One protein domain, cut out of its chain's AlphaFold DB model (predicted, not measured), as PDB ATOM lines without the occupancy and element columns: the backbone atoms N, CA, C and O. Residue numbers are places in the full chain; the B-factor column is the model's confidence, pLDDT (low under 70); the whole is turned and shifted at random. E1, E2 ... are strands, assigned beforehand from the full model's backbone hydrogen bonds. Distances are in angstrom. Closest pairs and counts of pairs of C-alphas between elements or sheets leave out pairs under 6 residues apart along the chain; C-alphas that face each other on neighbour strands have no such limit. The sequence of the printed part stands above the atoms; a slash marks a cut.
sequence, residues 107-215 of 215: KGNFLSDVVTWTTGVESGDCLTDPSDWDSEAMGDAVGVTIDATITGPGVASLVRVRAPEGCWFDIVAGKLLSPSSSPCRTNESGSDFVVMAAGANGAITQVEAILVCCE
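AT A GLANCE: This is residues 107 to 215 of the 215 residues of an uncharacterized protein of hydrothermal vent metagenome (UniProt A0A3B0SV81). The domain is a sandwich of two twisted sheets face to face, their strands nearly aligned: E2, E1, E9, E6, E7 make the larger and E4, E5, E8 the smaller. The long strands E6 and E9 lie near the middle, while E3 lies far from it. The printed part has 109 residues, no named helix and nine named strands, E1 to E9; both sheets are antiparallel, in the orders just given, and the class is all strand. It is compact, with a radius of gyration of the C-alphas of 13.0 A, yet elongated, spanning 42 by 25 by 22 A.

IN THESE COORDINATES: E1, residues 107 to 111, begins at C-alpha (-32.324, -34.081, -15.444). E2 is 114 to 118, E3 135 to 137, E4 145 to 152 and E5 155 to 162. E6, 167 to 177, measures 29.0 A; E7 is 184 to 190 and E8 192 to 196. E9, 203 to 214, measures 33.1 A and ends at C-alpha (-38.938, -38.890, 2.675).

HOW THE PARTS SIT: In the larger sheet, hairpin E1 and E2 has N 116 and O 109 at 2.8 A. E1 and E9 have N 108 and O 207 at 2.8 A, E9 and E6 N 173 and O 208 at 2.8 A, and hairpin E6 and E7 N 174 and O 185 at 2.8 A. In the smaller, hairpin E4 and E5 has N 149 and O 158 at 2.8 A, and E5 and E8 N 195 and O 159 at 2.8 A. Between the sheets, the closest C-alphas of E5 and E9 are Ala 156 and Ile 204, 4.9 A. E3 pairs with no named strand.

THE WHOLE: The farthest C-alphas, Ala 200 and Glu 215, are 42.2 A apart. The printed part has no cut; the link E2 to E3 is long, 16 residues. Residues 178 to 182 and 189 to 202 have pLDDT under 70.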
ATOM      1  N   LYS A 107     -32.622 -34.845 -14.223       95.56
ATOM      2  CA  LYS A 107     -32.324 -34.081 -15.444       95.56
ATOM      3  C   LYS A 107     -33.157 -34.577 -16.622       95.56
ATOM      4  O   LYS A 107     -33.135 -35.759 -16.953       95.56
ATOM      5  N   GLY A 108     -33.879 -33.669 -17.267       93.69
ATOM      6  CA  GLY A 108     -34.706 -33.934 -18.442       93.69
ATOM      7  C   GLY A 108     -34.373 -32.981 -19.587       93.69
ATOM      8  O   GLY A 108     -34.300 -31.769 -19.395       93.69
ATOM      9  N   ASN A 109     -34.196 -33.520 -20.789       91.38
ATOM     10  CA  ASN A 109     -33.970 -32.754 -22.016       91.38
ATOM     11  C   ASN A 109     -35.209 -32.810 -22.905       91.38
ATOM     12  O   ASN A 109     -35.810 -33.871 -23.058       91.38
ATOM     13  N   PHE A 110     -35.573 -31.696 -23.532       87.56
ATOM     14  CA  PHE A 110     -36.647 -31.693 -24.521       87.56
ATOM     15  C   PHE A 110     -36.105 -32.177 -25.865       87.56
ATOM     16  O   PHE A 110     -35.238 -31.541 -26.465       87.56
ATOM     17  N   LEU A 111     -36.627 -33.299 -26.358       82.31
ATOM     18  CA  LEU A 111     -36.340 -33.824 -27.690       82.31
ATOM     19  C   LEU A 111     -37.658 -33.922 -28.455       82.31
ATOM     20  O   LEU A 111     -38.527 -34.715 -28.105       82.31
ATOM     21  N   SER A 112     -37.803 -33.119 -29.513       78.31
ATOM     22  CA  SER A 112     -39.075 -32.969 -30.229       78.31
ATOM     23  C   SER A 112     -40.192 -32.486 -29.288       78.31
ATOM     24  O   SER A 112     -40.168 -31.328 -28.874       78.31
ATOM     25  N   ASP A 113     -41.127 -33.365 -28.952       75.00
ATOM     26  CA  ASP A 113     -42.356 -33.160 -28.194       75.00
ATOM     27  C   ASP A 113     -42.374 -33.944 -26.870       75.00
ATOM     28  O   ASP A 113     -43.378 -33.941 -26.161       75.00
ATOM     29  N   VAL A 114     -41.260 -34.593 -26.516       82.56
ATOM     30  CA  VAL A 114     -41.143 -35.453 -25.332       82.56
ATOM     31  C   VAL A 114     -39.961 -35.012 -24.466       82.56
ATOM     32  O   VAL A 114     -38.956 -34.490 -24.958       82.56
ATOM     33  N   VAL A 115     -40.083 -35.222 -23.152       88.88
ATOM     34  CA  VAL A 115     -38.956 -35.116 -22.219       88.88
ATOM     35  C   VAL A 115     -38.205 -36.440 -22.189       88.88
ATOM     36  O   VAL A 115     -38.775 -37.479 -21.865       88.88
ATOM     37  N   THR A 116     -36.909 -36.382 -22.456       92.12
ATOM     38  CA  THR A 116     -35.991 -37.503 -22.284       92.12
ATOM     39  C   THR A 116     -35.186 -37.304 -21.010       92.12
ATOM     40  O   THR A 116     -34.385 -36.371 -20.914       92.12
ATOM     41  N   TRP A 117     -35.398 -38.188 -20.038       94.12
ATOM     42  CA  TRP A 117     -34.642 -38.208 -18.790       94.12
ATOM     43  C   TRP A 117     -33.232 -38.752 -19.012       94.12
ATOM     44  O   TRP A 117     -33.033 -39.722 -19.745       94.12
ATOM     45  N   THR A 118     -32.247 -38.112 -18.389       94.06
ATOM     46  CA  THR A 118     -30.848 -38.542 -18.402       94.06
ATOM     47  C   THR A 118     -30.211 -38.354 -17.026       94.06
ATOM     48  O   THR A 118     -30.733 -37.641 -16.172       94.06
ATOM     49  N   THR A 119     -29.066 -38.998 -16.812       93.75
ATOM     50  CA  THR A 119     -28.208 -38.811 -15.634       93.75
ATOM     51  C   THR A 119     -26.829 -38.309 -16.061       93.75
ATOM     52  O   THR A 119     -26.524 -38.216 -17.255       93.75
ATOM     53  N   GLY A 120     -25.997 -37.967 -15.085       93.50
ATOM     54  CA  GLY A 120     -24.671 -37.396 -15.249       93.50
ATOM     55  C   GLY A 120     -24.692 -35.869 -15.239       93.50
ATOM     56  O   GLY A 120     -25.686 -35.228 -15.599       93.50
ATOM     57  N   VAL A 121     -23.562 -35.284 -14.851       92.62
ATOM     58  CA  VAL A 121     -23.326 -33.837 -14.859       92.62
ATOM     59  C   VAL A 121     -22.446 -33.472 -16.050       92.62
ATOM     60  O   VAL A 121     -21.350 -34.010 -16.215       92.62
ATOM     61  N   GLU A 122     -22.913 -32.539 -16.874       90.38
ATOM     62  CA  GLU A 122     -22.171 -31.997 -18.015       90.38
ATOM     63  C   GLU A 122     -21.791 -30.527 -17.792       90.38
ATOM     64  O   GLU A 122     -22.416 -29.814 -17.011       90.38
ATOM     65  N   SER A 123     -20.780 -30.027 -18.514       82.31
ATOM     66  CA  SER A 123     -20.249 -28.661 -18.331       82.31
ATOM     67  C   SER A 123     -21.223 -27.528 -18.689       82.31
ATOM     68  O   SER A 123     -20.902 -26.358 -18.490       82.31
ATOM     69  N   GLY A 124     -22.398 -27.858 -19.228       82.81
ATOM     70  CA  GLY A 124     -23.469 -26.914 -19.543       82.81
ATOM     71  C   GLY A 124     -24.770 -27.178 -18.787       82.81
ATOM     72  O   GLY A 124     -25.794 -26.624 -19.193       82.81
ATOM     73  N   ASP A 125     -24.751 -28.048 -17.779       90.38
ATOM     74  CA  ASP A 125     -25.892 -28.291 -16.899       90.38
ATOM     75  C   ASP A 125     -26.085 -27.118 -15.927       90.38
ATOM     76  O   ASP A 125     -25.174 -26.327 -15.674       90.38
ATOM     77  N   CYS A 126     -27.301 -26.980 -15.409       89.19
ATOM     78  CA  CYS A 126     -27.662 -25.909 -14.490       89.19
ATOM     79  C   CYS A 126     -27.346 -26.236 -13.031       89.19
ATOM     80  O   CYS A 126     -27.052 -25.322 -12.266       89.19
ATOM     81  N   LEU A 127     -27.412 -27.511 -12.652       91.44
ATOM     82  CA  LEU A 127     -27.114 -28.000 -11.311       91.44
ATOM     83  C   LEU A 127     -25.883 -28.901 -11.394       91.44
ATOM     84  O   LEU A 127     -25.978 -30.056 -11.809       91.44
ATOM     85  N   THR A 128     -24.722 -28.346 -11.044       92.75
ATOM     86  CA  THR A 128     -23.419 -29.008 -11.220       92.75
ATOM     87  C   THR A 128     -22.660 -29.257  -9.922       92.75
ATOM     88  O   THR A 128     -21.654 -29.957  -9.966       92.75
ATOM     89  N   ASP A 129     -23.082 -28.676  -8.795       91.00
ATOM     90  CA  ASP A 129     -22.419 -28.870  -7.501       91.00
ATOM     91  C   ASP A 129     -22.919 -30.163  -6.837       91.00
ATOM     92  O   ASP A 129     -24.042 -30.196  -6.338       91.00
ATOM     93  N   PRO A 130     -22.109 -31.236  -6.791       90.75
ATOM     94  CA  PRO A 130     -22.547 -32.523  -6.263       90.75
ATOM     95  C   PRO A 130     -22.846 -32.507  -4.761       90.75
ATOM     96  O   PRO A 130     -23.355 -33.496  -4.253       90.75
ATOM     97  N   SER A 131     -22.527 -31.430  -4.033       93.12
ATOM     98  CA  SER A 131     -22.916 -31.292  -2.627       93.12
ATOM     99  C   SER A 131     -24.398 -30.948  -2.427       93.12
ATOM    100  O   SER A 131     -24.897 -31.060  -1.307       93.12
ATOM    101  N   ASP A 132     -25.117 -30.586  -3.497       90.69
ATOM    102  CA  ASP A 132     -26.539 -30.241  -3.445       90.69
ATOM    103  C   ASP A 132     -27.472 -31.473  -3.437       90.69
ATOM    104  O   ASP A 132     -28.655 -31.340  -3.106       90.69
ATOM    105  N   TRP A 133     -26.975 -32.672  -3.781       95.19
ATOM    106  CA  TRP A 133     -27.760 -33.913  -3.843       95.19
ATOM    107  C   TRP A 133     -27.007 -35.145  -3.325       95.19
ATOM    108  O   TRP A 133     -25.784 -35.211  -3.361       95.19
ATOM    109  N   ASP A 134     -27.759 -36.161  -2.901       95.19
ATOM    110  CA  ASP A 134     -27.221 -37.437  -2.420       95.19
ATOM    111  C   ASP A 134     -27.081 -38.458  -3.556       95.19
ATOM    112  O   ASP A 134     -26.165 -39.284  -3.563       95.19
ATOM    113  N   SER A 135     -27.992 -38.421  -4.534       94.69
ATOM    114  CA  SER A 135     -27.983 -39.343  -5.673       94.69
ATOM    115  C   SER A 135     -28.574 -38.736  -6.947       94.69
ATOM    116  O   SER A 135     -29.310 -37.752  -6.907       94.69
ATOM    117  N   GLU A 136     -28.241 -39.320  -8.100       96.06
ATOM    118  CA  GLU A 136     -28.860 -38.979  -9.385       96.06
ATOM    119  C   GLU A 136     -29.896 -40.032  -9.775       96.06
ATOM    120  O   GLU A 136     -29.644 -41.234  -9.662       96.06
ATOM    121  N   ALA A 137     -31.041 -39.588 -10.291       94.81
ATOM    122  CA  ALA A 137     -32.104 -40.469 -10.753       94.81
ATOM    123  C   ALA A 137     -32.757 -39.952 -12.040       94.81
ATOM    124  O   ALA A 137     -32.776 -38.754 -12.327       94.81
ATOM    125  N   MET A 138     -33.336 -40.874 -12.811       95.31
ATOM    126  CA  MET A 138     -34.247 -40.496 -13.891       95.31
ATOM    127  C   MET A 138     -35.538 -39.957 -13.266       95.31
ATOM    128  O   MET A 138     -36.064 -40.560 -12.331       95.31
ATOM    129  N   GLY A 139     -36.044 -38.821 -13.751       91.38
ATOM    130  CA  GLY A 139     -37.193 -38.159 -13.125       91.38
ATOM    131  C   GLY A 139     -38.467 -39.000 -13.137       91.38
ATOM    132  O   GLY A 139     -39.201 -39.006 -12.155       91.38
ATOM    133  N   ASP A 140     -38.699 -39.775 -14.195       92.44
ATOM    134  CA  ASP A 140     -39.805 -40.734 -14.268       92.44
ATOM    135  C   ASP A 140     -39.678 -41.871 -13.244       92.44
ATOM    136  O   ASP A 140     -40.680 -42.270 -12.650       92.44
ATOM    137  N   ALA A 141     -38.460 -42.352 -12.985       92.50
ATOM    138  CA  ALA A 141     -38.198 -43.403 -12.003       92.50
ATOM    139  C   ALA A 141     -38.508 -42.962 -10.563       92.50
ATOM    140  O   ALA A 141     -38.928 -43.789  -9.757       92.50
ATOM    141  N   VAL A 142     -38.353 -41.670 -10.254       91.00
ATOM    142  CA  VAL A 142     -38.733 -41.076  -8.958       91.00
ATOM    143  C   VAL A 142     -40.119 -40.421  -8.985       91.00
ATOM    144  O   VAL A 142     -40.500 -39.759  -8.031       91.00
ATOM    145  N   GLY A 143     -40.903 -40.590 -10.054       92.06
ATOM    146  CA  GLY A 143     -42.291 -40.114 -10.122       92.06
ATOM    147  C   GLY A 143     -42.469 -38.611 -10.381       92.06
ATOM    148  O   GLY A 143     -43.574 -38.089 -10.215       92.06
ATOM    149  N   VAL A 144     -41.424 -37.901 -10.811       92.25
ATOM    150  CA  VAL A 144     -41.534 -36.507 -11.261       92.25
ATOM    151  C   VAL A 144     -42.331 -36.452 -12.559       92.25
ATOM    152  O   VAL A 144     -42.068 -37.189 -13.510       92.25
ATOM    153  N   THR A 145     -43.285 -35.524 -12.627       91.06
ATOM    154  CA  THR A 145     -44.063 -35.283 -13.849       91.06
ATOM    155  C   THR A 145     -43.793 -33.896 -14.409       91.06
ATOM    156  O   THR A 145     -43.627 -32.928 -13.663       91.06
ATOM    157  N   ILE A 146     -43.765 -33.803 -15.739       89.12
ATOM    158  CA  ILE A 146     -43.561 -32.550 -16.465       89.12
ATOM    159  C   ILE A 146     -44.711 -32.343 -17.451       89.12
ATOM    160  O   ILE A 146     -44.945 -33.193 -18.307       89.12
ATOM    161  N   ASP A 147     -45.375 -31.189 -17.367       86.38
ATOM    162  CA  ASP A 147     -46.260 -30.685 -18.420       86.38
ATOM    163  C   ASP A 147     -45.549 -29.540 -19.146       86.38
ATOM    164  O   ASP A 147     -45.214 -28.526 -18.535       86.38
ATOM    165  N   ALA A 148     -45.330 -29.662 -20.452       85.56
ATOM    166  CA  ALA A 148     -44.661 -28.629 -21.234       85.56
ATOM    167  C   ALA A 148     -45.517 -28.161 -22.413       85.56
ATOM    168  O   ALA A 148     -46.165 -28.952 -23.092       85.56
ATOM    169  N   THR A 149     -45.494 -26.855 -22.677       85.19
ATOM    170  CA  THR A 149     -46.013 -26.281 -23.921       85.19
ATOM    171  C   THR A 149     -44.872 -26.201 -24.922       85.19
ATOM    172  O   THR A 149     -44.016 -25.320 -24.825       85.19
ATOM    173  N   ILE A 150     -44.850 -27.144 -25.861       82.00
ATOM    174  CA  ILE A 150     -43.827 -27.245 -26.902       82.00
ATOM    175  C   ILE A 150     -44.138 -26.248 -28.018       82.00
ATOM    176  O   ILE A 150     -45.237 -26.247 -28.573       82.00
ATOM    177  N   THR A 151     -43.176 -25.388 -28.346       76.81
ATOM    178  CA  THR A 151     -43.312 -24.366 -29.403       76.81
ATOM    179  C   THR A 151     -42.521 -24.691 -30.663       76.81
ATOM    180  O   THR A 151     -42.694 -24.035 -31.688       76.81
ATOM    181  N   GLY A 152     -41.684 -25.723 -30.610       75.06
ATOM    182  CA  GLY A 152     -40.911 -26.232 -31.730       75.06
ATOM    183  C   GLY A 152     -40.124 -27.481 -31.329       75.06
ATOM    184  O   GLY A 152     -40.124 -27.854 -30.156       75.06
ATOM    185  N   PRO A 153     -39.442 -28.138 -32.280       75.94
ATOM    186  CA  PRO A 153     -38.690 -29.350 -31.990       75.94
ATOM    187  C   PRO A 153     -37.628 -29.118 -30.907       75.94
ATOM    188  O   PRO A 153     -36.701 -28.334 -31.103       75.94
ATOM    189  N   GLY A 154     -37.762 -29.811 -29.773       76.19
ATOM    190  CA  GLY A 154     -36.799 -29.764 -28.670       76.19
ATOM    191  C   GLY A 154     -36.826 -28.471 -27.850       76.19
ATOM    192  O   GLY A 154     -35.868 -28.184 -27.135       76.19
ATOM    193  N   VAL A 155     -37.896 -27.675 -27.959       81.75
ATOM    194  CA  VAL A 155     -38.031 -26.411 -27.228       81.75
ATOM    195  C   VAL A 155     -39.435 -26.210 -26.651       81.75
ATOM    196  O   VAL A 155     -40.445 -26.337 -27.345       81.75
ATOM    197  N   ALA A 156     -39.493 -25.830 -25.374       82.81
ATOM    198  CA  ALA A 156     -40.725 -25.486 -24.665       82.81
ATOM    199  C   ALA A 156     -40.790 -23.984 -24.334       82.81
ATOM    200  O   ALA A 156     -39.791 -23.385 -23.950       82.81
ATOM    201  N   SER A 157     -41.963 -23.354 -24.426       80.06
ATOM    202  CA  SER A 157     -42.163 -21.971 -23.947       80.06
ATOM    203  C   SER A 157     -42.572 -21.901 -22.478       80.06
ATOM    204  O   SER A 157     -42.347 -20.891 -21.807       80.06
ATOM    205  N   LEU A 158     -43.203 -22.968 -21.991       81.56
ATOM    206  CA  LEU A 158     -43.672 -23.115 -20.623       81.56
ATOM    207  C   LEU A 158     -43.430 -24.549 -20.182       81.56
ATOM    208  O   LEU A 158     -43.781 -25.476 -20.911       81.56
ATOM    209  N   VAL A 159     -42.870 -24.720 -18.991       85.31
ATOM    210  CA  VAL A 159     -42.696 -26.029 -18.366       85.31
ATOM    211  C   VAL A 159     -43.220 -25.975 -16.945       85.31
ATOM    212  O   VAL A 159     -42.814 -25.111 -16.169       85.31
ATOM    213  N   ARG A 160     -44.114 -26.902 -16.614       86.75
ATOM    214  CA  ARG A 160     -44.615 -27.150 -15.271       86.75
ATOM    215  C   ARG A 160     -44.031 -28.453 -14.745       86.75
ATOM    216  O   ARG A 160     -44.180 -29.482 -15.395       86.75
ATOM    217  N   VAL A 161     -43.388 -28.414 -13.585       89.38
ATOM    218  CA  VAL A 161     -42.744 -29.577 -12.953       89.38
ATOM    219  C   VAL A 161     -43.442 -29.866 -11.631       89.38
ATOM    220  O   VAL A 161     -43.606 -28.952 -10.825       89.38
ATOM    221  N   ARG A 162     -43.846 -31.120 -11.400       91.38
ATOM    222  CA  ARG A 162     -44.555 -31.545 -10.183       91.38
ATOM    223  C   ARG A 162     -43.830 -32.694  -9.494       91.38
ATOM    224  O   ARG A 162     -43.458 -33.672 -10.149       91.38
ATOM    225  N   ALA A 163     -43.666 -32.555  -8.183       91.00
ATOM    226  CA  ALA A 163     -43.100 -33.585  -7.323       91.00
ATOM    227  C   ALA A 163     -44.135 -34.701  -7.068       91.00
ATOM    228  O   ALA A 163     -45.339 -34.417  -7.048       91.00
ATOM    229  N   PRO A 164     -43.695 -35.956  -6.876       92.19
ATOM    230  CA  PRO A 164     -44.561 -37.029  -6.388       92.19
ATOM    231  C   PRO A 164     -45.003 -36.774  -4.933       92.19
ATOM    232  O   PRO A 164     -44.449 -35.931  -4.223       92.19
ATOM    233  N   GLU A 165     -46.003 -37.528  -4.472       88.94
ATOM    234  CA  GLU A 165     -46.432 -37.498  -3.070       88.94
ATOM    235  C   GLU A 165     -45.281 -37.907  -2.136       88.94
ATOM    236  O   GLU A 165     -44.560 -38.860  -2.416       88.94
ATOM    237  N   GLY A 166     -45.107 -37.181  -1.027       88.31
ATOM    238  CA  GLY A 166     -44.016 -37.432  -0.076       88.31
ATOM    239  C   GLY A 166     -42.675 -36.791  -0.453       88.31
ATOM    240  O   GLY A 166     -41.705 -36.961   0.286       88.31
ATOM    241  N   CYS A 167     -42.626 -36.023  -1.546       92.06
ATOM    242  CA  CYS A 167     -41.445 -35.273  -1.959       92.06
ATOM    243  C   CYS A 167     -41.757 -33.796  -2.248       92.06
ATOM    244  O   CYS A 167     -42.900 -33.404  -2.498       92.06
ATOM    245  N   TRP A 168     -40.722 -32.961  -2.259       91.12
ATOM    246  CA  TRP A 168     -40.775 -31.560  -2.680       91.12
ATOM    247  C   TRP A 168     -39.486 -31.189  -3.410       91.12
ATOM    248  O   TRP A 168     -38.460 -31.832  -3.219       91.12
ATOM    249  N   PHE A 169     -39.499 -30.155  -4.251       91.19
ATOM    250  CA  PHE A 169     -38.252 -29.663  -4.834       91.19
ATOM    251  C   PHE A 169     -37.603 -28.634  -3.914       91.19
ATOM    252  O   PHE A 169     -38.273 -27.717  -3.430       91.19
ATOM    253  N   ASP A 170     -36.296 -28.769  -3.716       90.00
ATOM    254  CA  ASP A 170     -35.434 -27.753  -3.103       90.00
ATOM    255  C   ASP A 170     -35.084 -26.686  -4.152       90.00
ATOM    256  O   ASP A 170     -35.272 -25.488  -3.948       90.00
ATOM    257  N   ILE A 171     -34.671 -27.132  -5.342       89.88
ATOM    258  CA  ILE A 171     -34.260 -26.268  -6.451       89.88
ATOM    259  C   ILE A 171     -34.839 -26.822  -7.750       89.88
ATOM    260  O   ILE A 171     -34.755 -28.021  -8.005       89.88
ATOM    261  N   VAL A 172     -35.374 -25.949  -8.604       90.38
ATOM    262  CA  VAL A 172     -35.714 -26.278  -9.994       90.38
ATOM    263  C   VAL A 172     -34.996 -25.307 -10.918       90.38
ATOM    264  O   VAL A 172     -35.100 -24.090 -10.769       90.38
ATOM    265  N   ALA A 173     -34.286 -25.842 -11.900       89.00
ATOM    266  CA  ALA A 173     -33.558 -25.095 -12.904       89.00
ATOM    267  C   ALA A 173     -34.071 -25.423 -14.309       89.00
ATOM    268  O   ALA A 173     -34.327 -26.572 -14.651       89.00
ATOM    269  N   GLY A 174     -34.203 -24.406 -15.152       87.88
ATOM    270  CA  GLY A 174     -34.507 -24.547 -16.569       87.88
ATOM    271  C   GLY A 174     -33.391 -23.953 -17.412       87.88
ATOM    272  O   GLY A 174     -32.992 -22.806 -17.198       87.88
ATOM    273  N   LYS A 175     -32.919 -24.710 -18.399       87.25
ATOM    274  CA  LYS A 175     -31.983 -24.224 -19.406       87.25
ATOM    275  C   LYS A 175     -32.741 -23.549 -20.540       87.25
ATOM    276  O   LYS A 175     -33.564 -24.168 -21.209       87.25
ATOM    277  N   LEU A 176     -32.446 -22.280 -20.749       83.31
ATOM    278  CA  LEU A 176     -32.912 -21.433 -21.821       83.31
ATOM    279  C   LEU A 176     -31.952 -21.479 -23.010       83.31
ATOM    280  O   LEU A 176     -30.743 -21.277 -22.881       83.31
ATOM    281  N   LEU A 177     -32.528 -21.626 -24.193       76.44
ATOM    282  CA  LEU A 177     -31.911 -21.326 -25.469       76.44
ATOM    283  C   LEU A 177     -31.765 -19.800 -25.579       76.44
ATOM    284  O   LEU A 177     -32.668 -19.109 -26.040       76.44
ATOM    285  N   SER A 178     -30.649 -19.258 -25.093       65.25
ATOM    286  CA  SER A 178     -30.350 -17.824 -25.159       65.25
ATOM    287  C   SER A 178     -29.005 -17.570 -25.846       65.25
ATOM    288  O   SER A 178     -28.026 -18.242 -25.517       65.25
ATOM    289  N   PRO A 179     -28.908 -16.569 -26.741       55.50
ATOM    290  CA  PRO A 179     -27.632 -16.106 -27.285       55.50
ATOM    291  C   PRO A 179     -26.806 -15.270 -26.287       55.50
ATOM    292  O   PRO A 179     -25.642 -14.985 -26.560       55.50
ATOM    293  N   SER A 180     -27.366 -14.863 -25.139       54.06
ATOM    294  CA  SER A 180     -26.687 -14.030 -24.138       54.06
ATOM    295  C   SER A 180     -26.555 -14.744 -22.784       54.06
ATOM    296  O   SER A 180     -27.519 -14.830 -22.025       54.06
ATOM    297  N   SER A 181     -25.345 -15.262 -22.539       53.69
ATOM    298  CA  SER A 181     -24.596 -15.512 -21.284       53.69
ATOM    299  C   SER A 181     -25.239 -16.094 -20.010       53.69
ATOM    300  O   SER A 181     -24.497 -16.382 -19.076       53.69
ATOM    301  N   SER A 182     -26.545 -16.324 -19.913       58.19
ATOM    302  CA  SER A 182     -27.133 -17.028 -18.759       58.19
ATOM    303  C   SER A 182     -28.147 -18.057 -19.237       58.19
ATOM    304  O   SER A 182     -29.338 -17.752 -19.330       58.19
ATOM    305  N   PRO A 183     -27.676 -19.271 -19.580       72.75
ATOM    306  CA  PRO A 183     -28.552 -20.320 -20.059       72.75
ATOM    307  C   PRO A 183     -29.425 -20.861 -18.930       72.75
ATOM    308  O   PRO A 183     -30.456 -21.417 -19.227       72.75
ATOM    309  N   CYS A 184     -29.091 -20.694 -17.653       81.75
ATOM    310  CA  CYS A 184     -29.858 -21.303 -16.570       81.75
ATOM    311  C   CYS A 184     -30.727 -20.287 -15.832       81.75
ATOM    312  O   CYS A 184     -30.259 -19.231 -15.410       81.75
ATOM    313  N   ARG A 185     -32.004 -20.630 -15.655       78.75
ATOM    314  CA  ARG A 185     -32.922 -19.965 -14.732       78.75
ATOM    315  C   ARG A 185     -33.275 -20.905 -13.600       78.75
ATOM    316  O   ARG A 185     -33.843 -21.959 -13.859       78.75
ATOM    317  N   THR A 186     -32.986 -20.499 -12.375       73.94
ATOM    318  CA  THR A 186     -33.321 -21.242 -11.160       73.94
ATOM    319  C   THR A 186     -34.503 -20.598 -10.445       73.94
ATOM    320  O   THR A 186     -34.652 -19.377 -10.434       73.94
ATOM    321  N   ASN A 187     -35.347 -21.434  -9.853       71.62
ATOM    322  CA  ASN A 187     -36.355 -21.067  -8.872       71.62
ATOM    323  C   ASN A 187     -36.160 -21.969  -7.644       71.62
ATOM    324  O   ASN A 187     -35.882 -23.160  -7.789       71.62
ATOM    325  N   GLU A 188     -36.313 -21.404  -6.449       72.62
ATOM    326  CA  GLU A 188     -36.107 -22.115  -5.182       72.62
ATOM    327  C   GLU A 188     -37.442 -22.545  -4.553       72.62
ATOM    328  O   GLU A 188     -38.375 -21.746  -4.463       72.62
ATOM    329  N   SER A 189     -37.475 -23.781  -4.052       63.88
ATOM    330  CA  SER A 189     -38.418 -24.402  -3.103       63.88
ATOM    331  C   SER A 189     -39.924 -24.446  -3.444       63.88
ATOM    332  O   SER A 189     -40.574 -23.426  -3.665       63.88
ATOM    333  N   GLY A 190     -40.509 -25.651  -3.474       67.44
ATOM    334  CA  GLY A 190     -41.942 -25.853  -3.741       67.44
ATOM    335  C   GLY A 190     -42.320 -27.264  -4.212       67.44
ATOM    336  O   GLY A 190     -41.466 -28.110  -4.453       67.44
ATOM    337  N   SER A 191     -43.619 -27.537  -4.360       62.00
ATOM    338  CA  SER A 191     -44.135 -28.808  -4.912       62.00
ATOM    339  C   SER A 191     -44.501 -28.724  -6.400       62.00
ATOM    340  O   SER A 191     -44.677 -29.746  -7.062       62.00
ATOM    341  N   ASP A 192     -44.651 -27.503  -6.915       67.56
ATOM    342  CA  ASP A 192     -45.053 -27.200  -8.283       67.56
ATOM    343  C   ASP A 192     -44.327 -25.942  -8.757       67.56
ATOM    344  O   ASP A 192     -44.308 -24.928  -8.056       67.56
ATOM    345  N   PHE A 193     -43.736 -26.010  -9.944       68.75
ATOM    346  CA  PHE A 193     -42.961 -24.913 -10.515       68.75
ATOM    347  C   PHE A 193     -43.340 -24.666 -11.950       68.75
ATOM    348  O   PHE A 193     -43.441 -25.604 -12.732       68.75
ATOM    349  N   VAL A 194     -43.441 -23.387 -12.312       67.06
ATOM    350  CA  VAL A 194     -43.635 -22.958 -13.694       67.06
ATOM    351  C   VAL A 194     -42.409 -22.178 -14.150       67.06
ATOM    352  O   VAL A 194     -42.131 -21.081 -13.661       67.06
ATOM    353  N   VAL A 195     -41.682 -22.727 -15.118       68.88
ATOM    354  CA  VAL A 195     -40.626 -22.018 -15.844       68.88
ATOM    355  C   VAL A 195     -41.247 -21.442 -17.111       68.88
ATOM    356  O   VAL A 195     -41.747 -22.180 -17.958       68.88
ATOM    357  N   MET A 196     -41.221 -20.114 -17.236       66.94
ATOM    358  CA  MET A 196     -41.645 -19.410 -18.446       66.94
ATOM    359  C   MET A 196     -40.438 -18.805 -19.142       66.94
ATOM    360  O   MET A 196     -39.624 -18.107 -18.526       66.94
ATOM    361  N   ALA A 197     -40.357 -19.031 -20.443       64.88
ATOM    362  CA  ALA A 197     -39.384 -18.359 -21.271       64.88
ATOM    363  C   ALA A 197     -39.887 -16.938 -21.594       64.88
ATOM    364  O   ALA A 197     -41.026 -16.747 -22.021       64.88
ATOM    365  N   ALA A 198     -39.075 -15.913 -21.325       56.28
ATOM    366  CA  ALA A 198     -39.486 -14.525 -21.528       56.28
ATOM    367  C   ALA A 198     -39.306 -14.102 -22.998       56.28
ATOM    368  O   ALA A 198     -38.194 -14.120 -23.521       56.28
ATOM    369  N   GLY A 199     -40.392 -13.653 -23.636       52.19
ATOM    370  CA  GLY A 199     -40.378 -13.065 -24.981       52.19
ATOM    371  C   GLY A 199     -40.428 -14.076 -26.134       52.19
ATOM    372  O   GLY A 199     -40.391 -15.284 -25.932       52.19
ATOM    373  N   ALA A 200     -40.507 -13.563 -27.367       44.59
ATOM    374  CA  ALA A 200     -40.734 -14.348 -28.591       44.59
ATOM    375  C   ALA A 200     -39.623 -15.364 -28.944       44.59
ATOM    376  O   ALA A 200     -39.830 -16.195 -29.820       44.59
ATOM    377  N   ASN A 201     -38.471 -15.305 -28.263       50.25
ATOM    378  CA  ASN A 201     -37.299 -16.156 -28.506       50.25
ATOM    379  C   ASN A 201     -36.839 -16.930 -27.261       50.25
ATOM    380  O   ASN A 201     -35.780 -17.551 -27.283       50.25
ATOM    381  N   GLY A 202     -37.587 -16.869 -26.157       61.12
ATOM    382  CA  GLY A 202     -37.289 -17.706 -25.006       61.12
ATOM    383  C   GLY A 202     -37.733 -19.137 -25.306       61.12
ATOM    384  O   GLY A 202     -38.922 -19.382 -25.485       61.12
ATOM    385  N   ALA A 203     -36.801 -20.080 -25.326       78.38
ATOM    386  CA  ALA A 203     -37.091 -21.505 -25.441       78.38
ATOM    387  C   ALA A 203     -36.394 -22.251 -24.305       78.38
ATOM    388  O   ALA A 203     -35.243 -21.962 -24.008       78.38
ATOM    389  N   ILE A 204     -37.074 -23.193 -23.666       85.25
ATOM    390  CA  ILE A 204     -36.531 -24.067 -22.626       85.25
ATOM    391  C   ILE A 204     -36.136 -25.379 -23.302       85.25
ATOM    392  O   ILE A 204     -36.971 -26.004 -23.954       85.25
ATOM    393  N   THR A 205     -34.877 -25.786 -23.170       88.06
ATOM    394  CA  THR A 205     -34.322 -26.996 -23.811       88.06
ATOM    395  C   THR A 205     -34.055 -28.119 -22.821       88.06
ATOM    396  O   THR A 205     -33.946 -29.277 -23.212       88.06
ATOM    397  N   GLN A 206     -33.956 -27.793 -21.534       91.06
ATOM    398  CA  GLN A 206     -33.627 -28.742 -20.475       91.06
ATOM    399  C   GLN A 206     -34.201 -28.254 -19.145       91.06
ATOM    400  O   GLN A 206     -34.345 -27.051 -18.924       91.06
ATOM    401  N   VAL A 207     -34.542 -29.196 -18.274       91.75
ATOM    402  CA  VAL A 207     -34.964 -28.971 -16.893       91.75
ATOM    403  C   VAL A 207     -34.151 -29.871 -15.982       91.75
ATOM    404  O   VAL A 207     -33.941 -31.046 -16.271       91.75
ATOM    405  N   GLU A 208     -33.716 -29.311 -14.868       93.81
ATOM    406  CA  GLU A 208     -33.046 -30.012 -13.785       93.81
ATOM    407  C   GLU A 208     -33.728 -29.662 -12.469       93.81
ATOM    408  O   GLU A 208     -34.260 -28.562 -12.314       93.81
ATOM    409  N   ALA A 209     -33.726 -30.580 -11.513       94.06
ATOM    410  CA  ALA A 209     -34.244 -30.293 -10.185       94.06
ATOM    411  C   ALA A 209     -33.526 -31.104  -9.112       94.06
ATOM    412  O   ALA A 209     -33.076 -32.219  -9.375       94.06
ATOM    413  N   ILE A 210     -33.476 -30.543  -7.904       95.50
ATOM    414  CA  ILE A 210     -33.171 -31.267  -6.671       95.50
ATOM    415  C   ILE A 210     -34.500 -31.577  -5.992       95.50
ATOM    416  O   ILE A 210     -35.190 -30.672  -5.519       95.50
ATOM    417  N   LEU A 211     -34.868 -32.850  -5.983       94.69
ATOM    418  CA  LEU A 211     -36.057 -33.382  -5.334       94.69
ATOM    419  C   LEU A 211     -35.662 -33.968  -3.978       94.69
ATOM    420  O   LEU A 211     -34.801 -34.835  -3.914       94.69
ATOM    421  N   VAL A 212     -36.301 -33.522  -2.905       94.38
ATOM    422  CA  VAL A 212     -36.137 -34.070  -1.558       94.38
ATOM    423  C   VAL A 212     -37.325 -34.971  -1.266       94.38
ATOM    424  O   VAL A 212     -38.471 -34.527  -1.360       94.38
ATOM    425  N   CYS A 213     -37.057 -36.227  -0.939       92.75
ATOM    426  CA  CYS A 213     -38.066 -37.230  -0.624       92.75
ATOM    427  C   CYS A 213     -37.854 -37.783   0.780       92.75
ATOM    428  O   CYS A 213     -36.719 -37.956   1.218       92.75
ATOM    429  N   CYS A 214     -38.956 -38.093   1.457       89.50
ATOM    430  CA  CYS A 214     -38.938 -38.890   2.675       89.50
ATOM    431  C   CYS A 214     -38.869 -40.385   2.327       89.50
ATOM    432  O   CYS A 214     -39.840 -40.913   1.779       89.50
ATOM    433  N   GLU A 215     -37.776 -41.059   2.695       81.62
ATOM    434  CA  GLU A 215     -37.638 -42.528   2.647       81.62
ATOM    435  C   GLU A 215     -37.634 -43.175   4.043       81.62
ATOM    436  O   GLU A 215     -37.219 -42.520   5.036       81.62
TER     437      GLU A 215